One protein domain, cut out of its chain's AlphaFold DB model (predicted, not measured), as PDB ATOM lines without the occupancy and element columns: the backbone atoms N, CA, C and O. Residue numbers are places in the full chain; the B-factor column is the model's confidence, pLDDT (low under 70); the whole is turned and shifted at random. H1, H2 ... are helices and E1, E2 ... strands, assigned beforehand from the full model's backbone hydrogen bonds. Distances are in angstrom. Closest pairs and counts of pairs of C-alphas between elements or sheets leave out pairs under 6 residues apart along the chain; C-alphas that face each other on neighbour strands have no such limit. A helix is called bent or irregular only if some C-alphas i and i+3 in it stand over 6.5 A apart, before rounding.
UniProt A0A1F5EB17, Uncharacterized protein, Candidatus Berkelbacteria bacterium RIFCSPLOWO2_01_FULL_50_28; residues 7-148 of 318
ATOM      1  N   TYR A   7     -12.862  19.198  29.531       88.88
ATOM      2  CA  TYR A   7     -12.616  18.105  28.603       88.88
ATOM      3  C   TYR A   7     -13.491  18.243  27.358       88.88
ATOM      4  O   TYR A   7     -14.458  19.010  27.325       88.88
ATOM      5  N   MET A   8     -13.094  17.520  26.313       90.00
ATOM      6  CA  MET A   8     -13.782  17.476  25.027       90.00
ATOM      7  C   MET A   8     -14.483  16.128  24.869       90.00
ATOM      8  O   MET A   8     -13.911  15.100  25.230       90.00
ATOM      9  N   THR A   9     -15.682  16.132  24.296       89.25
ATOM     10  CA  THR A   9     -16.398  14.921  23.873       89.25
ATOM     11  C   THR A   9     -17.129  15.174  22.559       89.25
ATOM     12  O   THR A   9     -17.570  16.294  22.304       89.25
ATOM     13  N   ASP A  10     -17.258  14.148  21.725       87.19
ATOM     14  CA  ASP A  10     -18.064  14.202  20.498       87.19
ATOM     15  C   ASP A  10     -19.518  13.761  20.758       87.19
ATOM     16  O   ASP A  10     -20.404  13.976  19.931       87.19
ATOM     17  N   GLU A  11     -19.785  13.182  21.933       89.75
ATOM     18  CA  GLU A  11     -21.120  12.774  22.363       89.75
ATOM     19  C   GLU A  11     -21.864  13.942  23.013       89.75
ATOM     20  O   GLU A  11     -21.305  14.677  23.833       89.75
ATOM     21  N   MET A  12     -23.144  14.109  22.661       90.94
ATOM     22  CA  MET A  12     -23.996  15.095  23.318       90.94
ATOM     23  C   MET A  12     -24.176  14.708  24.798       90.94
ATOM     24  O   MET A  12     -24.558  13.575  25.088       90.94
ATOM     25  N   PRO A  13     -23.930  15.627  25.748       91.38
ATOM     26  CA  PRO A  13     -24.213  15.394  27.162       91.38
ATOM     27  C   PRO A  13     -25.680  15.015  27.408       91.38
ATOM     28  O   PRO A  13     -26.572  15.641  26.843       91.38
ATOM     29  N   GLU A  14     -25.938  14.072  28.318       91.44
ATOM     30  CA  GLU A  14     -27.287  13.522  28.563       91.44
ATOM     31  C   GLU A  14     -28.357  14.587  28.848       91.44
ATOM     32  O   GLU A  14     -29.469  14.509  28.336       91.44
ATOM     33  N   HIS A  15     -28.031  15.616  29.635       89.44
ATOM     34  CA  HIS A  15     -28.983  16.693  29.916       89.44
ATOM     35  C   HIS A  15     -29.288  17.543  28.673       89.44
ATOM     36  O   HIS A  15     -30.409  18.017  28.542       89.44
ATOM     37  N   LEU A  16     -28.344  17.700  27.735       91.44
ATOM     38  CA  LEU A  16     -28.614  18.375  26.461       91.44
ATOM     39  C   LEU A  16     -29.470  17.511  25.531       91.44
ATOM     40  O   LEU A  16     -30.295  18.058  24.804       91.44
ATOM     41  N   GLU A  17     -29.332  16.186  25.583       93.19
ATOM     42  CA  GLU A  17     -30.223  15.274  24.851       93.19
ATOM     43  C   GLU A  17     -31.652  15.336  25.414       93.19
ATOM     44  O   GLU A  17     -32.631  15.330  24.663       93.19
ATOM     45  N   ALA A  18     -31.790  15.481  26.737       93.31
ATOM     46  CA  ALA A  18     -33.077  15.733  27.377       93.31
ATOM     47  C   ALA A  18     -33.652  17.106  26.982       93.31
ATOM     48  O   ALA A  18     -34.838  17.202  26.676       93.31
ATOM     49  N   ASP A  19     -32.835  18.164  26.940       93.00
ATOM     50  CA  ASP A  19     -33.234  19.500  26.464       93.00
ATOM     51  C   ASP A  19     -33.722  19.465  25.014       93.00
ATOM     52  O   ASP A  19     -34.773  20.017  24.695       93.00
ATOM     53  N   LYS A  20     -32.980  18.769  24.151       94.75
ATOM     54  CA  LYS A  20     -33.335  18.547  22.751       94.75
ATOM     55  C   LYS A  20     -34.658  17.791  22.628       94.75
ATOM     56  O   LYS A  20     -35.529  18.231  21.889       94.75
ATOM     57  N   SER A  21     -34.829  16.700  23.371       95.69
ATOM     58  CA  SER A  21     -36.071  15.915  23.361       95.69
ATOM     59  C   SER A  21     -37.262  16.771  23.806       95.69
ATOM     60  O   SER A  21     -38.269  16.834  23.113       95.69
ATOM     61  N   ARG A  22     -37.108  17.548  24.893       94.00
ATOM     62  CA  ARG A  22     -38.125  18.516  25.340       94.00
ATOM     63  C   ARG A  22     -38.461  19.545  24.263       94.00
ATOM     64  O   ARG A  22     -39.625  19.896  24.123       94.00
ATOM     65  N   LEU A  23     -37.467  20.031  23.520       94.19
ATOM     66  CA  LEU A  23     -37.669  20.971  22.418       94.19
ATOM     67  C   LEU A  23     -38.454  20.343  21.263       94.19
ATOM     68  O   LEU A  23     -39.425  20.944  20.810       94.19
ATOM     69  N   LEU A  24     -38.075  19.144  20.825       95.06
ATOM     70  CA  LEU A  24     -38.748  18.427  19.737       95.06
ATOM     71  C   LEU A  24     -40.185  18.024  20.101       95.06
ATOM     72  O   LEU A  24     -41.067  18.112  19.254       95.06
ATOM     73  N   ASP A  25     -40.426  17.659  21.360       94.38
ATOM     74  CA  ASP A  25     -41.748  17.270  21.864       94.38
ATOM     75  C   ASP A  25     -42.633  18.478  22.220       94.38
ATOM     76  O   ASP A  25     -43.834  18.327  22.449       94.38
ATOM     77  N   SER A  26     -42.052  19.680  22.321       90.19
ATOM     78  CA  SER A  26     -42.786  20.859  22.791       90.19
ATOM     79  C   SER A  26     -43.826  21.346  21.796       90.19
ATOM     80  O   SER A  26     -44.894  21.781  22.219       90.19
ATOM     81  N   ILE A  27     -43.538  21.288  20.497       91.31
ATOM     82  CA  ILE A  27     -44.436  21.807  19.470       91.31
ATOM     83  C   ILE A  27     -44.519  20.866  18.275       91.31
ATOM     84  O   ILE A  27     -43.510  20.395  17.753       91.31
ATOM     85  N   ASP A  28     -45.746  20.649  17.802       93.12
ATOM     86  CA  ASP A  28     -45.985  19.961  16.538       93.12
ATOM     87  C   ASP A  28     -45.438  20.824  15.395       93.12
ATOM     88  O   ASP A  28     -46.005  21.869  15.053       93.12
ATOM     89  N   SER A  29     -44.320  20.387  14.814       95.06
ATOM     90  CA  SER A  29     -43.640  21.117  13.744       95.06
ATOM     91  C   SER A  29     -44.570  21.360  12.544       95.06
ATOM     92  O   SER A  29     -45.216  20.443  12.026       95.06
ATOM     93  N   ARG A  30     -44.632  22.617  12.092       96.31
ATOM     94  CA  ARG A  30     -45.598  23.159  11.117       96.31
ATOM     95  C   ARG A  30     -45.263  22.791   9.666       96.31
ATOM     96  O   ARG A  30     -44.926  23.654   8.851       96.31
ATOM     97  N   HIS A  31     -45.307  21.498   9.348       96.19
ATOM     98  CA  HIS A  31     -44.933  20.943   8.040       96.19
ATOM     99  C   HIS A  31     -46.001  21.121   6.945       96.19
ATOM    100  O   HIS A  31     -45.745  20.834   5.778       96.19
ATOM    101  N   GLU A  32     -47.210  21.566   7.281       95.31
ATOM    102  CA  GLU A  32     -48.344  21.602   6.363       95.31
ATOM    103  C   GLU A  32     -48.070  22.429   5.097       95.31
ATOM    104  O   GLU A  32     -47.766  23.619   5.158       95.31
ATOM    105  N   GLY A  33     -48.195  21.806   3.922       95.38
ATOM    106  CA  GLY A  33     -47.941  22.464   2.636       95.38
ATOM    107  C   GLY A  33     -46.463  22.711   2.308       95.38
ATOM    108  O   GLY A  33     -46.199  23.371   1.307       95.38
ATOM    109  N   LEU A  34     -45.529  22.199   3.118       97.38
ATOM    110  CA  LEU A  34     -44.096  22.153   2.816       97.38
ATOM    111  C   LEU A  34     -43.707  20.743   2.357       97.38
ATOM    112  O   LEU A  34     -44.192  19.753   2.908       97.38
ATOM    113  N   ASP A  35     -42.788  20.643   1.399       97.69
ATOM    114  CA  ASP A  35     -42.235  19.364   0.948       97.69
ATOM    115  C   ASP A  35     -40.953  19.002   1.723       97.69
ATOM    116  O   ASP A  35     -39.817  19.154   1.265       97.69
ATOM    117  N   ILE A  36     -41.138  18.531   2.959       97.44
ATOM    118  CA  ILE A  36     -40.028  18.148   3.849       97.44
ATOM    119  C   ILE A  36     -39.252  16.939   3.303       97.44
ATOM    120  O   ILE A  36     -38.040  16.827   3.513       97.44
ATOM    121  N   GLU A  37     -39.915  16.040   2.572       97.38
ATOM    122  CA  GLU A  37     -39.250  14.912   1.917       97.38
ATOM    123  C   GLU A  37     -38.294  15.403   0.827       97.38
ATOM    124  O   GLU A  37     -37.151  14.946   0.775       97.38
ATOM    125  N   GLN A  38     -38.706  16.385   0.023       97.81
ATOM    126  CA  GLN A  38     -37.861  17.014  -0.990       97.81
ATOM    127  C   GLN A  38     -36.674  17.766  -0.378       97.81
ATOM    128  O   GLN A  38     -35.555  17.640  -0.881       97.81
ATOM    129  N   VAL A  39     -36.871  18.492   0.729       98.44
ATOM    130  CA  VAL A  39     -35.775  19.135   1.480       98.44
ATOM    131  C   VAL A  39     -34.734  18.101   1.924       98.44
ATOM    132  O   VAL A  39     -33.533  18.266   1.683       98.44
ATOM    133  N   ASN A  40     -35.188  16.999   2.524       97.81
ATOM    134  CA  ASN A  40     -34.309  15.925   2.982       97.81
ATOM    135  C   ASN A  40     -33.618  15.207   1.816       97.81
ATOM    136  O   ASN A  40     -32.417  14.935   1.884       97.81
ATOM    137  N   TYR A  41     -34.348  14.939   0.732       97.94
ATOM    138  CA  TYR A  41     -33.808  14.343  -0.486       97.94
ATOM    139  C   TYR A  41     -32.714  15.218  -1.101       97.94
ATOM    140  O   TYR A  41     -31.642  14.716  -1.444       97.94
ATOM    141  N   PHE A  42     -32.946  16.528  -1.193       98.56
ATOM    142  CA  PHE A  42     -31.975  17.476  -1.724       98.56
ATOM    143  C   PHE A  42     -30.662  17.438  -0.941       98.56
ATOM    144  O   PHE A  42     -29.608  17.206  -1.532       98.56
ATOM    145  N   LEU A  43     -30.709  17.583   0.387       98.12
ATOM    146  CA  LEU A  43     -29.511  17.509   1.233       98.12
ATOM    147  C   LEU A  43     -28.840  16.128   1.140       98.12
ATOM    148  O   LEU A  43     -27.617  16.030   0.979       98.12
ATOM    149  N   GLY A  44     -29.644  15.062   1.143       97.81
ATOM    150  CA  GLY A  44     -29.194  13.683   0.979       97.81
ATOM    151  C   GLY A  44     -28.488  13.419  -0.354       97.81
ATOM    152  O   GLY A  44     -27.549  12.624  -0.393       97.81
ATOM    153  N   SER A  45     -28.849  14.128  -1.430       97.75
ATOM    154  CA  SER A  45     -28.202  14.003  -2.747       97.75
ATOM    155  C   SER A  45     -26.735  14.469  -2.755       97.75
ATOM    156  O   SER A  45     -25.927  13.955  -3.528       97.75
ATOM    157  N   TYR A  46     -26.351  15.347  -1.821       96.50
ATOM    158  CA  TYR A  46     -24.956  15.734  -1.553       96.50
ATOM    159  C   TYR A  46     -24.297  14.854  -0.467       96.50
ATOM    160  O   TYR A  46     -23.187  15.110   0.019       96.50
ATOM    161  N   GLY A  47     -24.992  13.794  -0.047       96.19
ATOM    162  CA  GLY A  47     -24.615  12.910   1.048       96.19
ATOM    163  C   GLY A  47     -24.597  13.606   2.407       96.19
ATOM    164  O   GLY A  47     -23.868  13.156   3.291       96.19
ATOM    165  N   LEU A  48     -25.291  14.736   2.554       95.69
ATOM    166  CA  LEU A  48     -25.412  15.444   3.821       95.69
ATOM    167  C   LEU A  48     -26.573  14.851   4.616       95.69
ATOM    168  O   LEU A  48     -27.605  14.497   4.048       95.69
ATOM    169  N   LYS A  49     -26.401  14.748   5.932       92.81
ATOM    170  CA  LYS A  49     -27.440  14.259   6.837       92.81
ATOM    171  C   LYS A  49     -28.021  15.454   7.587       92.81
ATOM    172  O   LYS A  49     -27.341  15.958   8.485       92.81
ATOM    173  N   PRO A  50     -29.204  15.961   7.201       90.81
ATOM    174  CA  PRO A  50     -29.868  16.976   8.003       90.81
ATOM    175  C   PRO A  50     -30.168  16.417   9.389       90.81
ATOM    176  O   PRO A  50     -30.468  15.230   9.540       90.81
ATOM    177  N   ARG A  51     -30.062  17.280  10.395       93.00
ATOM    178  CA  ARG A  51     -30.535  16.968  11.741       93.00
ATOM    179  C   ARG A  51     -31.993  17.372  11.887       93.00
ATOM    180  O   ARG A  51     -32.598  17.912  10.964       93.00
ATOM    181  N   GLU A  52     -32.554  17.072  13.047       94.81
ATOM    182  CA  GLU A  52     -33.928  17.427  13.362       94.81
ATOM    183  C   GLU A  52     -34.116  18.947  13.370       94.81
ATOM    184  O   GLU A  52     -33.215  19.730  13.700       94.81
ATOM    185  N   SER A  53     -35.317  19.361  12.988       96.44
ATOM    186  CA  SER A  53     -35.709  20.759  12.945       96.44
ATOM    187  C   SER A  53     -37.111  20.939  13.482       96.44
ATOM    188  O   SER A  53     -37.962  20.071  13.303       96.44
ATOM    189  N   VAL A  54     -37.358  22.112  14.044       96.88
ATOM    190  CA  VAL A  54     -38.680  22.533  14.480       96.88
ATOM    191  C   VAL A  54     -39.094  23.753  13.669       96.88
ATOM    192  O   VAL A  54     -38.426  24.791  13.691       96.88
ATOM    193  N   ILE A  55     -40.197  23.620  12.940       96.94
ATOM    194  CA  ILE A  55     -40.823  24.701  12.183       96.94
ATOM    195  C   ILE A  55     -42.001  25.215  12.998       96.94
ATOM    196  O   ILE A  55     -42.843  24.426  13.416       96.94
ATOM    197  N   PHE A  56     -42.072  26.520  13.225       96.19
ATOM    198  CA  PHE A  56     -43.021  27.105  14.170       96.19
ATOM    199  C   PHE A  56     -43.590  28.436  13.678       96.19
ATOM    200  O   PHE A  56     -43.023  29.079  12.791       96.19
ATOM    201  N   TYR A  57     -44.713  28.856  14.253       94.31
ATOM    202  CA  TYR A  57     -45.323  30.163  14.015       94.31
ATOM    203  C   TYR A  57     -45.113  31.119  15.194       94.31
ATOM    204  O   TYR A  57     -44.668  30.724  16.266       94.31
ATOM    205  N   ASP A  58     -45.455  32.397  15.015       92.06
ATOM    206  CA  ASP A  58     -45.285  33.409  16.065       92.06
ATOM    207  C   ASP A  58     -46.071  33.062  17.342       92.06
ATOM    208  O   ASP A  58     -45.599  33.334  18.447       92.06
ATOM    209  N   GLU A  59     -47.233  32.416  17.201       93.75
ATOM    210  CA  GLU A  59     -48.044  31.914  18.315       93.75
ATOM    211  C   GLU A  59     -47.362  30.820  19.158       93.75
ATOM    212  O   GLU A  59     -47.707  30.663  20.327       93.75
ATOM    213  N   ASP A  60     -46.363  30.117  18.614       94.00
ATOM    214  CA  ASP A  60     -45.631  29.046  19.307       94.00
ATOM    215  C   ASP A  60     -44.464  29.593  20.162       94.00
ATOM    216  O   ASP A  60     -43.864  28.868  20.957       94.00
ATOM    217  N   ILE A  61     -44.116  30.882  20.020       91.94
ATOM    218  CA  ILE A  61     -42.916  31.474  20.641       91.94
ATOM    219  C   ILE A  61     -42.954  31.399  22.167       91.94
ATOM    220  O   ILE A  61     -41.939  31.072  22.777       91.94
ATOM    221  N   ASP A  62     -44.084  31.732  22.796       91.88
ATOM    222  CA  ASP A  62     -44.155  31.763  24.262       91.88
ATOM    223  C   ASP A  62     -44.010  30.349  24.845       91.88
ATOM    224  O   ASP A  62     -43.270  30.162  25.807       91.88
ATOM    225  N   GLN A  63     -44.595  29.341  24.189       93.81
ATOM    226  CA  GLN A  63     -44.401  27.937  24.550       93.81
ATOM    227  C   GLN A  63     -42.936  27.512  24.400       93.81
ATOM    228  O   GLN A  63     -42.377  26.903  25.308       93.81
ATOM    229  N   LEU A  64     -42.281  27.879  23.291       92.44
ATOM    230  CA  LEU A  64     -40.862  27.583  23.075       92.44
ATOM    231  C   LEU A  64     -39.975  28.196  24.166       92.44
ATOM    232  O   LEU A  64     -39.055  27.534  24.644       92.44
ATOM    233  N   LYS A  65     -40.264  29.426  24.616       91.56
ATOM    234  CA  LYS A  65     -39.508  30.083  25.695       91.56
ATOM    235  C   LYS A  65     -39.549  29.311  27.012       91.56
ATOM    236  O   LYS A  65     -38.555  29.335  27.736       91.56
ATOM    237  N   GLU A  66     -40.656  28.631  27.301       93.06
ATOM    238  CA  GLU A  66     -40.827  27.819  28.512       93.06
ATOM    239  C   GLU A  66     -40.033  26.506  28.474       93.06
ATOM    240  O   GLU A  66     -39.719  25.955  29.528       93.06
ATOM    241  N   VAL A  67     -39.662  26.016  27.285       91.81
ATOM    242  CA  VAL A  67     -38.897  24.766  27.134       91.81
ATOM    243  C   VAL A  67     -37.492  24.910  27.718       91.81
ATOM    244  O   VAL A  67     -37.039  24.052  28.481       91.81
ATOM    245  N   LEU A  68     -36.803  26.001  27.362       88.44
ATOM    246  CA  LEU A  68     -35.402  26.267  27.707       88.44
ATOM    247  C   LEU A  68     -35.241  27.686  28.292       88.44
ATOM    248  O   LEU A  68     -34.592  28.542  27.677       88.44
ATOM    249  N   PRO A  69     -35.820  27.969  29.476       85.75
ATOM    250  CA  PRO A  69     -35.891  29.327  30.027       85.75
ATOM    251  C   PRO A  69     -34.511  29.920  30.349       85.75
ATOM    252  O   PRO A  69     -34.317  31.130  30.250       85.75
ATOM    253  N   GLU A  70     -33.532  29.073  30.668       86.25
ATOM    254  CA  GLU A  70     -32.188  29.497  31.078       86.25
ATOM    255  C   GLU A  70     -31.218  29.712  29.899       86.25
ATOM    256  O   GLU A  70     -30.137  30.286  30.071       86.25
ATOM    257  N   ASP A  71     -31.565  29.283  28.677       86.31
ATOM    258  CA  ASP A  71     -30.678  29.454  27.525       86.31
ATOM    259  C   ASP A  71     -30.838  30.839  26.889       86.31
ATOM    260  O   ASP A  71     -31.667  31.075  26.011       86.31
ATOM    261  N   ARG A  72     -29.973  31.772  27.290       86.56
ATOM    262  CA  ARG A  72     -29.983  33.153  26.781       86.56
ATOM    263  C   ARG A  72     -29.879  33.260  25.259       86.56
ATOM    264  O   ARG A  72     -30.444  34.195  24.697       86.56
ATOM    265  N   SER A  73     -29.143  32.366  24.594       84.81
ATOM    266  CA  SER A  73     -28.973  32.425  23.135       84.81
ATOM    267  C   SER A  73     -30.274  32.069  22.417       84.81
ATOM    268  O   SER A  73     -30.677  32.759  21.480       84.81
ATOM    269  N   PHE A  74     -30.968  31.060  22.936       87.62
ATOM    270  CA  PHE A  74     -32.290  30.640  22.499       87.62
ATOM    271  C   PHE A  74     -33.343  31.718  22.773       87.62
ATOM    272  O   PHE A  74     -34.060  32.113  21.857       87.62
ATOM    273  N   GLN A  75     -33.359  32.297  23.978       88.81
ATOM    274  CA  GLN A  75     -34.273  33.398  24.313       88.81
ATOM    275  C   GLN A  75     -34.049  34.626  23.410       88.81
ATOM    276  O   GLN A  75     -35.004  35.168  22.858       88.81
ATOM    277  N   THR A  76     -32.786  35.012  23.179       88.88
ATOM    278  CA  THR A  76     -32.437  36.136  22.287       88.88
ATOM    279  C   THR A  76     -32.909  35.882  20.857       88.88
ATOM    280  O   THR A  76     -33.445  36.785  20.218       88.88
ATOM    281  N   PHE A  77     -32.734  34.658  20.348       90.19
ATOM    282  CA  PHE A  77     -33.251  34.286  19.035       90.19
ATOM    283  C   PHE A  77     -34.769  34.444  18.971       90.19
ATOM    284  O   PHE A  77     -35.252  35.073  18.037       90.19
ATOM    285  N   LEU A  78     -35.511  33.929  19.954       88.50
ATOM    286  CA  LEU A  78     -36.973  34.012  19.974       88.50
ATOM    287  C   LEU A  78     -37.487  35.454  20.088       88.50
ATOM    288  O   LEU A  78     -38.510  35.791  19.488       88.50
ATOM    289  N   ASP A  79     -36.770  36.322  20.802       85.81
ATOM    290  CA  ASP A  79     -37.071  37.757  20.852       85.81
ATOM    291  C   ASP A  79     -36.840  38.443  19.493       85.81
ATOM    292  O   ASP A  79     -37.689  39.209  19.030       85.81
ATOM    293  N   ASP A  80     -35.732  38.130  18.810       82.31
ATOM    294  CA  ASP A  80     -35.409  38.657  17.474       82.31
ATOM    295  C   ASP A  80     -36.293  38.066  16.360       82.31
ATOM    296  O   ASP A  80     -36.537  38.717  15.331       82.31
ATOM    297  N   ALA A  81     -36.769  36.833  16.543       67.56
ATOM    298  CA  ALA A  81     -37.584  36.093  15.590       67.56
ATOM    299  C   ALA A  81     -38.892  36.839  15.287       67.56
ATOM    300  O   ALA A  81     -39.307  36.900  14.134       67.56
ATOM    301  N   ARG A  82     -39.466  37.544  16.273       60.19
ATOM    302  CA  ARG A  82     -40.653  38.401  16.086       60.19
ATOM    303  C   ARG A  82     -40.442  39.559  15.101       60.19
ATOM    304  O   ARG A  82     -41.419  40.140  14.640       60.19
ATOM    305  N   GLY A  83     -39.196  39.932  14.794       58.66
ATOM    306  CA  GLY A  83     -38.897  41.131  14.008       58.66
ATOM    307  C   GLY A  83     -38.087  40.917  12.731       58.66
ATOM    308  O   GLY A  83     -38.305  41.646  11.765       58.66
ATOM    309  N   ARG A  84     -37.094  40.011  12.719       62.62
ATOM    310  CA  ARG A  84     -36.070  40.012  11.646       62.62
ATOM    311  C   ARG A  84     -35.499  38.653  11.244       62.62
ATOM    312  O   ARG A  84     -35.080  38.520  10.097       62.62
ATOM    313  N   ARG A  85     -35.425  37.669  12.146       69.19
ATOM    314  CA  ARG A  85     -34.807  36.362  11.849       69.19
ATOM    315  C   ARG A  85     -35.866  35.322  11.491       69.19
ATOM    316  O   ARG A  85     -36.890  35.226  12.163       69.19
ATOM    317  N   CYS A  86     -35.615  34.560  10.428       84.81
ATOM    318  CA  CYS A  86     -36.501  33.475   9.997       84.81
ATOM    319  C   CYS A  86     -36.039  32.108  10.513       84.81
ATOM    320  O   CYS A  86     -36.861  31.210  10.607       84.81
ATOM    321  N   GLY A  87     -34.777  31.952  10.916       93.38
ATOM    322  CA  GLY A  87     -34.272  30.700  11.466       93.38
ATOM    323  C   GLY A  87     -32.957  30.856  12.220       93.38
ATOM    324  O   GLY A  87     -32.361  31.939  12.233       93.38
ATOM    325  N   ALA A  88     -32.595  29.792  12.932       93.25
ATOM    326  CA  ALA A  88     -31.280  29.600  13.523       93.25
ATOM    327  C   ALA A  88     -31.021  28.112  13.784       93.25
ATOM    328  O   ALA A  88     -31.864  27.401  14.342       93.25
ATOM    329  N   TYR A  89     -29.811  27.660  13.482       92.94
ATOM    330  CA  TYR A  89     -29.272  26.422  14.029       92.94
ATOM    331  C   TYR A  89     -28.715  26.638  15.440       92.94
ATOM    332  O   TYR A  89     -27.961  27.581  15.685       92.94
ATOM    333  N   PHE A  90     -29.037  25.727  16.360       91.62
ATOM    334  CA  PHE A  90     -28.505  25.701  17.720       91.62
ATOM    335  C   PHE A  90     -27.506  24.551  17.871       91.62
ATOM    336  O   PHE A  90     -27.916  23.427  18.171       91.62
ATOM    337  N   PRO A  91     -26.184  24.798  17.742       89.12
ATOM    338  CA  PRO A  91     -25.174  23.742  17.825       89.12
ATOM    339  C   PRO A  91     -25.220  22.945  19.130       89.12
ATOM    340  O   PRO A  91     -24.928  21.753  19.126       89.12
ATOM    341  N   ARG A  92     -25.615  23.592  20.235       88.62
ATOM    342  CA  ARG A  92     -25.739  22.974  21.561       88.62
ATOM    343  C   ARG A  92     -26.723  21.800  21.556       88.62
ATOM    344  O   ARG A  92     -26.370  20.725  22.028       88.62
ATOM    345  N   TYR A  93     -27.896  22.002  20.961       90.38
ATOM    346  CA  TYR A  93     -28.984  21.015  20.878       90.38
ATOM    347  C   TYR A  93     -29.002  20.265  19.549       90.38
ATOM    348  O   TYR A  93     -29.876  19.439  19.310       90.38
ATOM    349  N   GLN A  94     -28.075  20.596  18.649       90.94
ATOM    350  CA  GLN A  94     -27.998  20.043  17.303       90.94
ATOM    351  C   GLN A  94     -29.325  20.109  16.530       90.94
ATOM    352  O   GLN A  94     -29.614  19.231  15.722       90.94
ATOM    353  N   THR A  95     -30.107  21.161  16.769       94.12
ATOM    354  CA  THR A  95     -31.467  21.323  16.245       94.12
ATOM    355  C   THR A  95     -31.591  22.671  15.553       94.12
ATOM    356  O   THR A  95     -31.092  23.681  16.059       94.12
ATOM    357  N   SER A  96     -32.245  22.690  14.395       95.62
ATOM    358  CA  SER A  96     -32.569  23.930  13.684       95.62
ATOM    359  C   SER A  96     -33.977  24.393  14.032       95.62
ATOM    360  O   SER A  96     -34.913  23.599  14.033       95.62
ATOM    361  N   LEU A  97     -34.144  25.682  14.302       96.19
ATOM    362  CA  LEU A  97     -35.451  26.299  14.489       96.19
ATOM    363  C   LEU A  97     -35.744  27.202  13.304       96.19
ATOM    364  O   LEU A  97     -34.915  28.041  12.951       96.19
ATOM    365  N   LEU A  98     -36.931  27.063  12.722       96.25
ATOM    366  CA  LEU A  98     -37.381  27.899  11.619       96.25
ATOM    367  C   LEU A  98     -38.740  28.513  11.942       96.25
ATOM    368  O   LEU A  98     -39.752  27.824  12.040       96.25
ATOM    369  N   ARG A  99     -38.768  29.838  12.046       95.44
ATOM    370  CA  ARG A  99     -40.004  30.603  12.117       95.44
ATOM    371  C   ARG A  99     -40.588  30.715  10.719       95.44
ATOM    372  O   ARG A  99     -39.996  31.338   9.839       95.44
ATOM    373  N   ARG A 100     -41.768  30.143  10.524       94.50
ATOM    374  CA  ARG A 100     -42.426  30.029   9.228       94.50
ATOM    375  C   ARG A 100     -43.038  31.367   8.770       94.50
ATOM    376  O   ARG A 100     -43.997  31.845   9.381       94.50
ATOM    377  N   PRO A 101     -42.543  31.984   7.680       91.75
ATOM    378  CA  PRO A 101     -42.976  33.312   7.255       91.75
ATOM    379  C   PRO A 101     -44.217  33.262   6.334       91.75
ATOM    380  O   PRO A 101     -44.103  33.428   5.119       91.75
ATOM    381  N   ARG A 102     -45.424  33.093   6.905       92.44
ATOM    382  CA  ARG A 102     -46.703  32.941   6.156       92.44
ATOM    383  C   ARG A 102     -46.909  33.967   5.032       92.44
ATOM    384  O   ARG A 102     -47.311  33.613   3.927       92.44
ATOM    385  N   GLU A 103     -46.630  35.242   5.293       92.69
ATOM    386  CA  GLU A 103     -46.820  36.314   4.304       92.69
ATOM    387  C   GLU A 103     -45.857  36.187   3.110       92.69
ATOM    388  O   GLU A 103     -46.225  36.457   1.961       92.69
ATOM    389  N   TYR A 104     -44.628  35.734   3.370       92.94
ATOM    390  CA  TYR A 104     -43.644  35.472   2.324       92.94
ATOM    391  C   TYR A 104     -44.029  34.243   1.510       92.94
ATOM    392  O   TYR A 104     -43.908  34.301   0.288       92.94
ATOM    393  N   GLU A 105     -44.550  33.181   2.133       93.94
ATOM    394  CA  GLU A 105     -45.072  32.006   1.418       93.94
ATOM    395  C   GLU A 105     -46.238  32.367   0.500       93.94
ATOM    396  O   GLU A 105     -46.252  31.978  -0.664       93.94
ATOM    397  N   ALA A 106     -47.184  33.184   0.971       93.19
ATOM    398  CA  ALA A 106     -48.297  33.653   0.142       93.19
ATOM    399  C   ALA A 106     -47.819  34.425  -1.105       93.19
ATOM    400  O   ALA A 106     -48.489  34.451  -2.139       93.19
ATOM    401  N   THR A 107     -46.643  35.053  -1.018       92.31
ATOM    402  CA  THR A 107     -46.059  35.834  -2.109       92.31
ATOM    403  C   THR A 107     -45.148  34.999  -3.014       92.31
ATOM    404  O   THR A 107     -45.162  35.206  -4.228       92.31
ATOM    405  N   ASN A 108     -44.370  34.074  -2.459       93.69
ATOM    406  CA  ASN A 108     -43.269  33.391  -3.148       93.69
ATOM    407  C   ASN A 108     -43.474  31.879  -3.299       93.69
ATOM    408  O   ASN A 108     -42.609  31.219  -3.864       93.69
ATOM    409  N   GLY A 109     -44.579  31.332  -2.790       95.19
ATOM    410  CA  GLY A 109     -44.793  29.893  -2.662       95.19
ATOM    411  C   GLY A 109     -44.047  29.281  -1.464       95.19
ATOM    412  O   GLY A 109     -43.231  29.955  -0.827       95.19
ATOM    413  N   PRO A 110     -44.299  27.996  -1.150       96.56
ATOM    414  CA  PRO A 110     -43.679  27.298  -0.013       96.56
ATOM    415  C   PRO A 110     -42.152  27.168  -0.136       96.56
ATOM    416  O   PRO A 110     -41.455  27.120   0.879       96.56
ATOM    417  N   VAL A 111     -41.617  27.218  -1.365       96.75
ATOM    418  CA  VAL A 111     -40.176  27.109  -1.656       96.75
ATOM    419  C   VAL A 111     -39.327  28.150  -0.915       96.75
ATOM    420  O   VAL A 111     -38.158  27.901  -0.635       96.75
ATOM    421  N   VAL A 112     -39.892  29.311  -0.553       95.81
ATOM    422  CA  VAL A 112     -39.161  30.321   0.229       95.81
ATOM    423  C   VAL A 112     -38.844  29.813   1.639       95.81
ATOM    424  O   VAL A 112     -37.720  29.975   2.114       95.81
ATOM    425  N   THR A 113     -39.803  29.149   2.282       96.69
ATOM    426  CA  THR A 113     -39.651  28.575   3.621       96.69
ATOM    427  C   THR A 113     -38.779  27.339   3.573       96.69
ATOM    428  O   THR A 113     -37.865  27.216   4.379       96.69
ATOM    429  N   GLU A 114     -38.999  26.460   2.598       98.25
ATOM    430  CA  GLU A 114     -38.146  25.290   2.375       98.25
ATOM    431  C   GLU A 114     -36.694  25.701   2.100       98.25
ATOM    432  O   GLU A 114     -35.766  25.108   2.640       98.25
ATOM    433  N   GLY A 115     -36.475  26.770   1.330       97.75
ATOM    434  CA  GLY A 115     -35.149  27.331   1.096       97.75
ATOM    435  C   GLY A 115     -34.491  27.845   2.381       97.75
ATOM    436  O   GLY A 115     -33.317  27.565   2.624       97.75
ATOM    437  N   PHE A 116     -35.227  28.567   3.234       96.94
ATOM    438  CA  PHE A 116     -34.706  28.955   4.551       96.94
ATOM    439  C   PHE A 116     -34.461  27.741   5.456       96.94
ATOM    440  O   PHE A 116     -33.461  27.712   6.166       96.94
ATOM    441  N   LEU A 117     -35.293  26.701   5.383       97.88
ATOM    442  CA  LEU A 117     -35.049  25.450   6.094       97.88
ATOM    443  C   LEU A 117     -33.748  24.788   5.629       97.88
ATOM    444  O   LEU A 117     -32.942  24.381   6.459       97.88
ATOM    445  N   VAL A 118     -33.506  24.721   4.318       98.44
ATOM    446  CA  VAL A 118     -32.260  24.191   3.740       98.44
ATOM    447  C   VAL A 118     -31.045  24.982   4.218       98.44
ATOM    448  O   VAL A 118     -30.020  24.370   4.520       98.44
ATOM    449  N   HIS A 119     -31.145  26.310   4.325       97.88
ATOM    450  CA  HIS A 119     -30.088  27.143   4.903       97.88
ATOM    451  C   HIS A 119     -29.765  26.698   6.338       97.88
ATOM    452  O   HIS A 119     -28.638  26.295   6.627       97.88
ATOM    453  N   GLU A 120     -30.764  26.667   7.222       96.62
ATOM    454  CA  GLU A 120     -30.544  26.315   8.630       96.62
ATOM    455  C   GLU A 120     -30.109  24.861   8.818       96.62
ATOM    456  O   GLU A 120     -29.255  24.545   9.650       96.62
ATOM    457  N   LEU A 121     -30.671  23.939   8.038       97.00
ATOM    458  CA  LEU A 121     -30.260  22.543   8.060       97.00
ATOM    459  C   LEU A 121     -28.831  22.386   7.554       97.00
ATOM    460  O   LEU A 121     -28.117  21.543   8.091       97.00
ATOM    461  N   SER A 122     -28.368  23.208   6.607       96.75
ATOM    462  CA  SER A 122     -26.982  23.173   6.124       96.75
ATOM    463  C   SER A 122     -25.983  23.405   7.256       96.75
ATOM    464  O   SER A 122     -24.995  22.668   7.334       96.75
ATOM    465  N   HIS A 123     -26.274  24.309   8.198       94.44
ATOM    466  CA  HIS A 123     -25.486  24.465   9.428       94.44
ATOM    467  C   HIS A 123     -25.487  23.204  10.299       94.44
ATOM    468  O   HIS A 123     -24.453  22.826  10.852       94.44
ATOM    469  N   SER A 124     -26.608  22.485  10.356       92.19
ATOM    470  CA  SER A 124     -26.734  21.252  11.142       92.19
ATOM    471  C   SER A 124     -25.981  20.046  10.565       92.19
ATOM    472  O   SER A 124     -25.637  19.132  11.308       92.19
ATOM    473  N   THR A 125     -25.650  20.052   9.266       93.06
ATOM    474  CA  THR A 125     -25.043  18.894   8.569       93.06
ATOM    475  C   THR A 125     -23.610  18.548   8.990       93.06
ATOM    476  O   THR A 125     -23.030  17.598   8.466       93.06
ATOM    477  N   SER A 126     -22.989  19.338   9.871       89.06
ATOM    478  CA  SER A 126     -21.613  19.092  10.308       89.06
ATOM    479  C   SER A 126     -21.553  17.892  11.253       89.06
ATOM    480  O   SER A 126     -22.045  17.962  12.376       89.06
ATOM    481  N   GLU A 127     -20.840  16.842  10.853       88.25
ATOM    482  CA  GLU A 127     -20.522  15.681  11.698       88.25
ATOM    483  C   GLU A 127     -19.324  15.952  12.633       88.25
ATOM    484  O   GLU A 127     -19.003  15.143  13.491       88.25
ATOM    485  N   LEU A 128     -18.679  17.118  12.501       82.56
ATOM    486  CA  LEU A 128     -17.483  17.521  13.258       82.56
ATOM    487  C   LEU A 128     -17.787  18.389  14.491       82.56
ATOM    488  O   LEU A 128     -16.945  19.187  14.915       82.56
ATOM    489  N   ALA A 129     -19.010  18.311  15.017       79.81
ATOM    490  CA  ALA A 129     -19.371  19.017  16.240       79.81
ATOM    491  C   ALA A 129     -18.749  18.304  17.447       79.81
ATOM    492  O   ALA A 129     -18.913  17.102  17.609       79.81
ATOM    493  N   SER A 130     -18.076  19.068  18.300       83.75
ATOM    494  CA  SER A 130     -17.517  18.594  19.569       83.75
ATOM    495  C   SER A 130     -18.022  19.485  20.694       83.75
ATOM    496  O   SER A 130     -18.160  20.692  20.486       83.75
ATOM    497  N   TYR A 131     -18.216  18.933  21.881       87.12
ATOM    498  CA  TYR A 131     -18.612  19.645  23.086       87.12
ATOM    499  C   TYR A 131     -17.401  19.869  23.982       87.12
ATOM    500  O   TYR A 131     -16.678  18.931  24.311       87.12
ATOM    501  N   LYS A 132     -17.201  21.117  24.404       88.81
ATOM    502  CA  LYS A 132     -16.304  21.456  25.505       88.81
ATOM    503  C   LYS A 132     -17.132  21.574  26.772       88.81
ATOM    504  O   LYS A 132     -17.974  22.466  26.869       88.81
ATOM    505  N   ILE A 133     -16.852  20.714  27.740       86.62
ATOM    506  CA  ILE A 133     -17.484  20.722  29.058       86.62
ATOM    507  C   ILE A 133     -16.484  21.337  30.030       86.62
ATOM    508  O   ILE A 133     -15.331  20.914  30.082       86.62
ATOM    509  N   THR A 134     -16.899  22.381  30.740       85.44
ATOM    510  CA  THR A 134     -16.075  23.112  31.706       85.44
ATOM    511  C   THR A 134     -16.770  23.097  33.054       85.44
ATOM    512  O   THR A 134     -17.899  23.569  33.161       85.44
ATOM    513  N   ASP A 135     -16.087  22.594  34.074       82.44
ATOM    514  CA  ASP A 135     -16.563  22.690  35.447       82.44
ATOM    515  C   ASP A 135     -16.377  24.134  35.951       82.44
ATOM    516  O   ASP A 135     -15.263  24.677  35.965       82.44
ATOM    517  N   LEU A 136     -17.484  24.798  36.291       79.81
ATOM    518  CA  LEU A 136     -17.501  26.153  36.846       79.81
ATOM    519  C   LEU A 136     -17.787  26.152  38.360       79.81
ATOM    520  O   LEU A 136     -17.999  27.223  38.931       79.81
ATOM    521  N   GLY A 137     -17.740  24.989  39.014       79.75
ATOM    522  CA  GLY A 137     -18.074  24.783  40.420       79.75
ATOM    523  C   GLY A 137     -19.543  24.404  40.580       79.75
ATOM    524  O   GLY A 137     -19.884  23.227  40.589       79.75
ATOM    525  N   ASP A 138     -20.415  25.407  40.682       75.06
ATOM    526  CA  ASP A 138     -21.860  25.193  40.864       75.06
ATOM    527  C   ASP A 138     -22.613  25.018  39.528       75.06
ATOM    528  O   ASP A 138     -23.803  24.708  39.513       75.06
ATOM    529  N   GLU A 139     -21.926  25.212  38.398       75.50
ATOM    530  CA  GLU A 139     -22.494  25.146  37.051       75.50
ATOM    531  C   GLU A 139     -21.578  24.371  36.096       75.50
ATOM    532  O   GLU A 139     -20.352  24.392  36.215       75.50
ATOM    533  N   ILE A 140     -22.178  23.733  35.089       78.44
ATOM    534  CA  ILE A 140     -21.445  23.129  33.975       78.44
ATOM    535  C   ILE A 140     -21.536  24.072  32.776       78.44
ATOM    536  O   ILE A 140     -22.604  24.285  32.204       78.44
ATOM    537  N   GLY A 141     -20.395  24.626  32.371       81.31
ATOM    538  CA  GLY A 141     -20.280  25.401  31.144       81.31
ATOM    539  C   GLY A 141     -20.151  24.478  29.937       81.31
ATOM    540  O   GLY A 141     -19.241  23.651  29.893       81.31
ATOM    541  N   ILE A 142     -21.017  24.643  28.938       82.69
ATOM    542  CA  ILE A 142     -20.937  23.882  27.686       82.69
ATOM    543  C   ILE A 142     -20.803  24.836  26.517       82.69
ATOM    544  O   ILE A 142     -21.598  25.760  26.356       82.69
ATOM    545  N   SER A 143     -19.807  24.588  25.674       83.50
ATOM    546  CA  SER A 143     -19.671  25.266  24.392       83.50
ATOM    547  C   SER A 143     -19.428  24.273  23.266       83.50
ATOM    548  O   SER A 143     -18.895  23.183  23.472       83.50
ATOM    549  N   VAL A 144     -19.831  24.661  22.058       82.25
ATOM    550  CA  VAL A 144     -19.589  23.901  20.831       82.25
ATOM    551  C   VAL A 144     -18.566  24.686  20.011       82.25
ATOM    552  O   VAL A 144     -18.947  25.565  19.238       82.25
ATOM    553  N   PRO A 145     -17.254  24.459  20.215       77.62
ATOM    554  CA  PRO A 145     -16.210  25.291  19.619       77.62
ATOM    555  C   PRO A 145     -16.146  25.230  18.093       77.62
ATOM    556  O   PRO A 145     -15.507  26.087  17.489       77.62
ATOM    557  N   ARG A 146     -16.777  24.239  17.455       80.50
ATOM    558  CA  ARG A 146     -16.832  24.118  15.998       80.50
ATOM    559  C   ARG A 146     -18.218  23.706  15.529       80.50
ATOM    560  O   ARG A 146     -18.760  22.704  15.985       80.50
ATOM    561  N   CYS A 147     -18.718  24.433  14.540       79.31
ATOM    562  CA  CYS A 147     -19.865  24.051  13.734       79.31
ATOM    563  C   CYS A 147     -19.473  24.219  12.266       79.31
ATOM    564  O   CYS A 147     -19.413  25.339  11.763       79.31
ATOM    565  N   GLY A 148     -19.117  23.113  11.605       85.12
ATOM    566  CA  GLY A 148     -18.645  23.146  10.226       85.12
ATOM    567  C   GLY A 148     -17.377  23.983  10.036       85.12
ATOM    568  O   GLY A 148     -16.316  23.688  10.603       85.12
TER     569      GLY A 148
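This is residues 7 to 148 of the 318 residues of an uncharacterized protein of Candidatus Berkelbacteria bacterium RIFCSPLOWO2_01_FULL_50_28 (UniProt A0A1F5EB17). A small sheet of E2, E4 and E3 makes the core, with H6 along one face and H4, half of a helical hairpin with H3, over the other. H1 packs on H3 and H2 on H6, while a second small sheet of E1, E5 and E6 lies at one end of the longest axis and H5 at the other. The printed part has 142 residues with six named helices and six named strands, in the order E1 H1 H2 E2 H3 H4 E3 E4 H5 H6 E5 E6, class mixed. The core sheet, order E2 E4 E3, is mixed; the second, order E1 E5 E6, is antiparallel. The whole is compact, radius of gyration of the C-alphas 15.6 A, spanning 52 by 36 by 24 A.

Begin at E4, residues 95 to 99, an inner strand. Edge strand E2, residues 53 to 56, is parallel to it at 21 degrees, N 54 and O 96 being 2.9 A apart. Edge strand E3, residues 87 to 90, forms an antiparallel hairpin with E4, N 88 and O 97 being 2.9 A apart. H6, residues 111 to 124, is on this sheet at a height of 8.6 A; its closest C-alphas to E3 are Glu 120 and Tyr 89, 5.5 A. On the opposite face find H4, residues 72 to 81, height 9.9 A, its closest C-alphas to E3 being Phe 77 and Ala 88, 7.5 A. H3, residues 58 to 67, is irregular, C-alphas 59 and 62 being 7.1 A apart; it touches H4 in a hairpin at a shallow tilt of 7 degrees, closest C-alphas Lys 65 and Gln 75, 6.3 A. H1, residues 14 to 26, touches H3, closest C-alphas Leu 23 and Val 67, 6.2 A, and only grazes the sheet with residues 20 to 26. H2, residues 36 to 45, touches H6 at a steep tilt of 51 degrees, closest C-alphas Val 39 and Val 118, 6.6 A. H5, residues 102 to 108, touches residues 111 to 113 of H6 only at the corner, closest C-alphas Glu 105 and Val 112, 6.3 A. In the second sheet, E5, residues 131 to 135, has antiparallel neighbours E1, residues 7 to 9, with N 9 and O 131 3.0 A apart, and E6, residues 140 to 143, a hairpin with N 132 and O 143 2.8 A apart. Every O i to N i+4 pair is within hydrogen-bond range in H1, H2, H4, H5 and H6; H3 has 4 of 6.

Find C-alpha 7 at (-12.616, 18.105, 28.603), where E1 begins. H1 measures 18.1 A, H3 15.4 A and H2 14.2 A. H6 runs 19.5 A from C-alpha 111 at (-40.176, 27.109, -1.656). E6 ends at C-alpha 143, (-19.671, 25.266, 24.392).

The farthest C-alphas, Thr 107 and Gly 137, are 52.1 A apart. The printed part has no cut, and no link is long. Mean pLDDT of the printed part is 90.5; residues 81 to 85, of which 81 belongs to H4, are under 70.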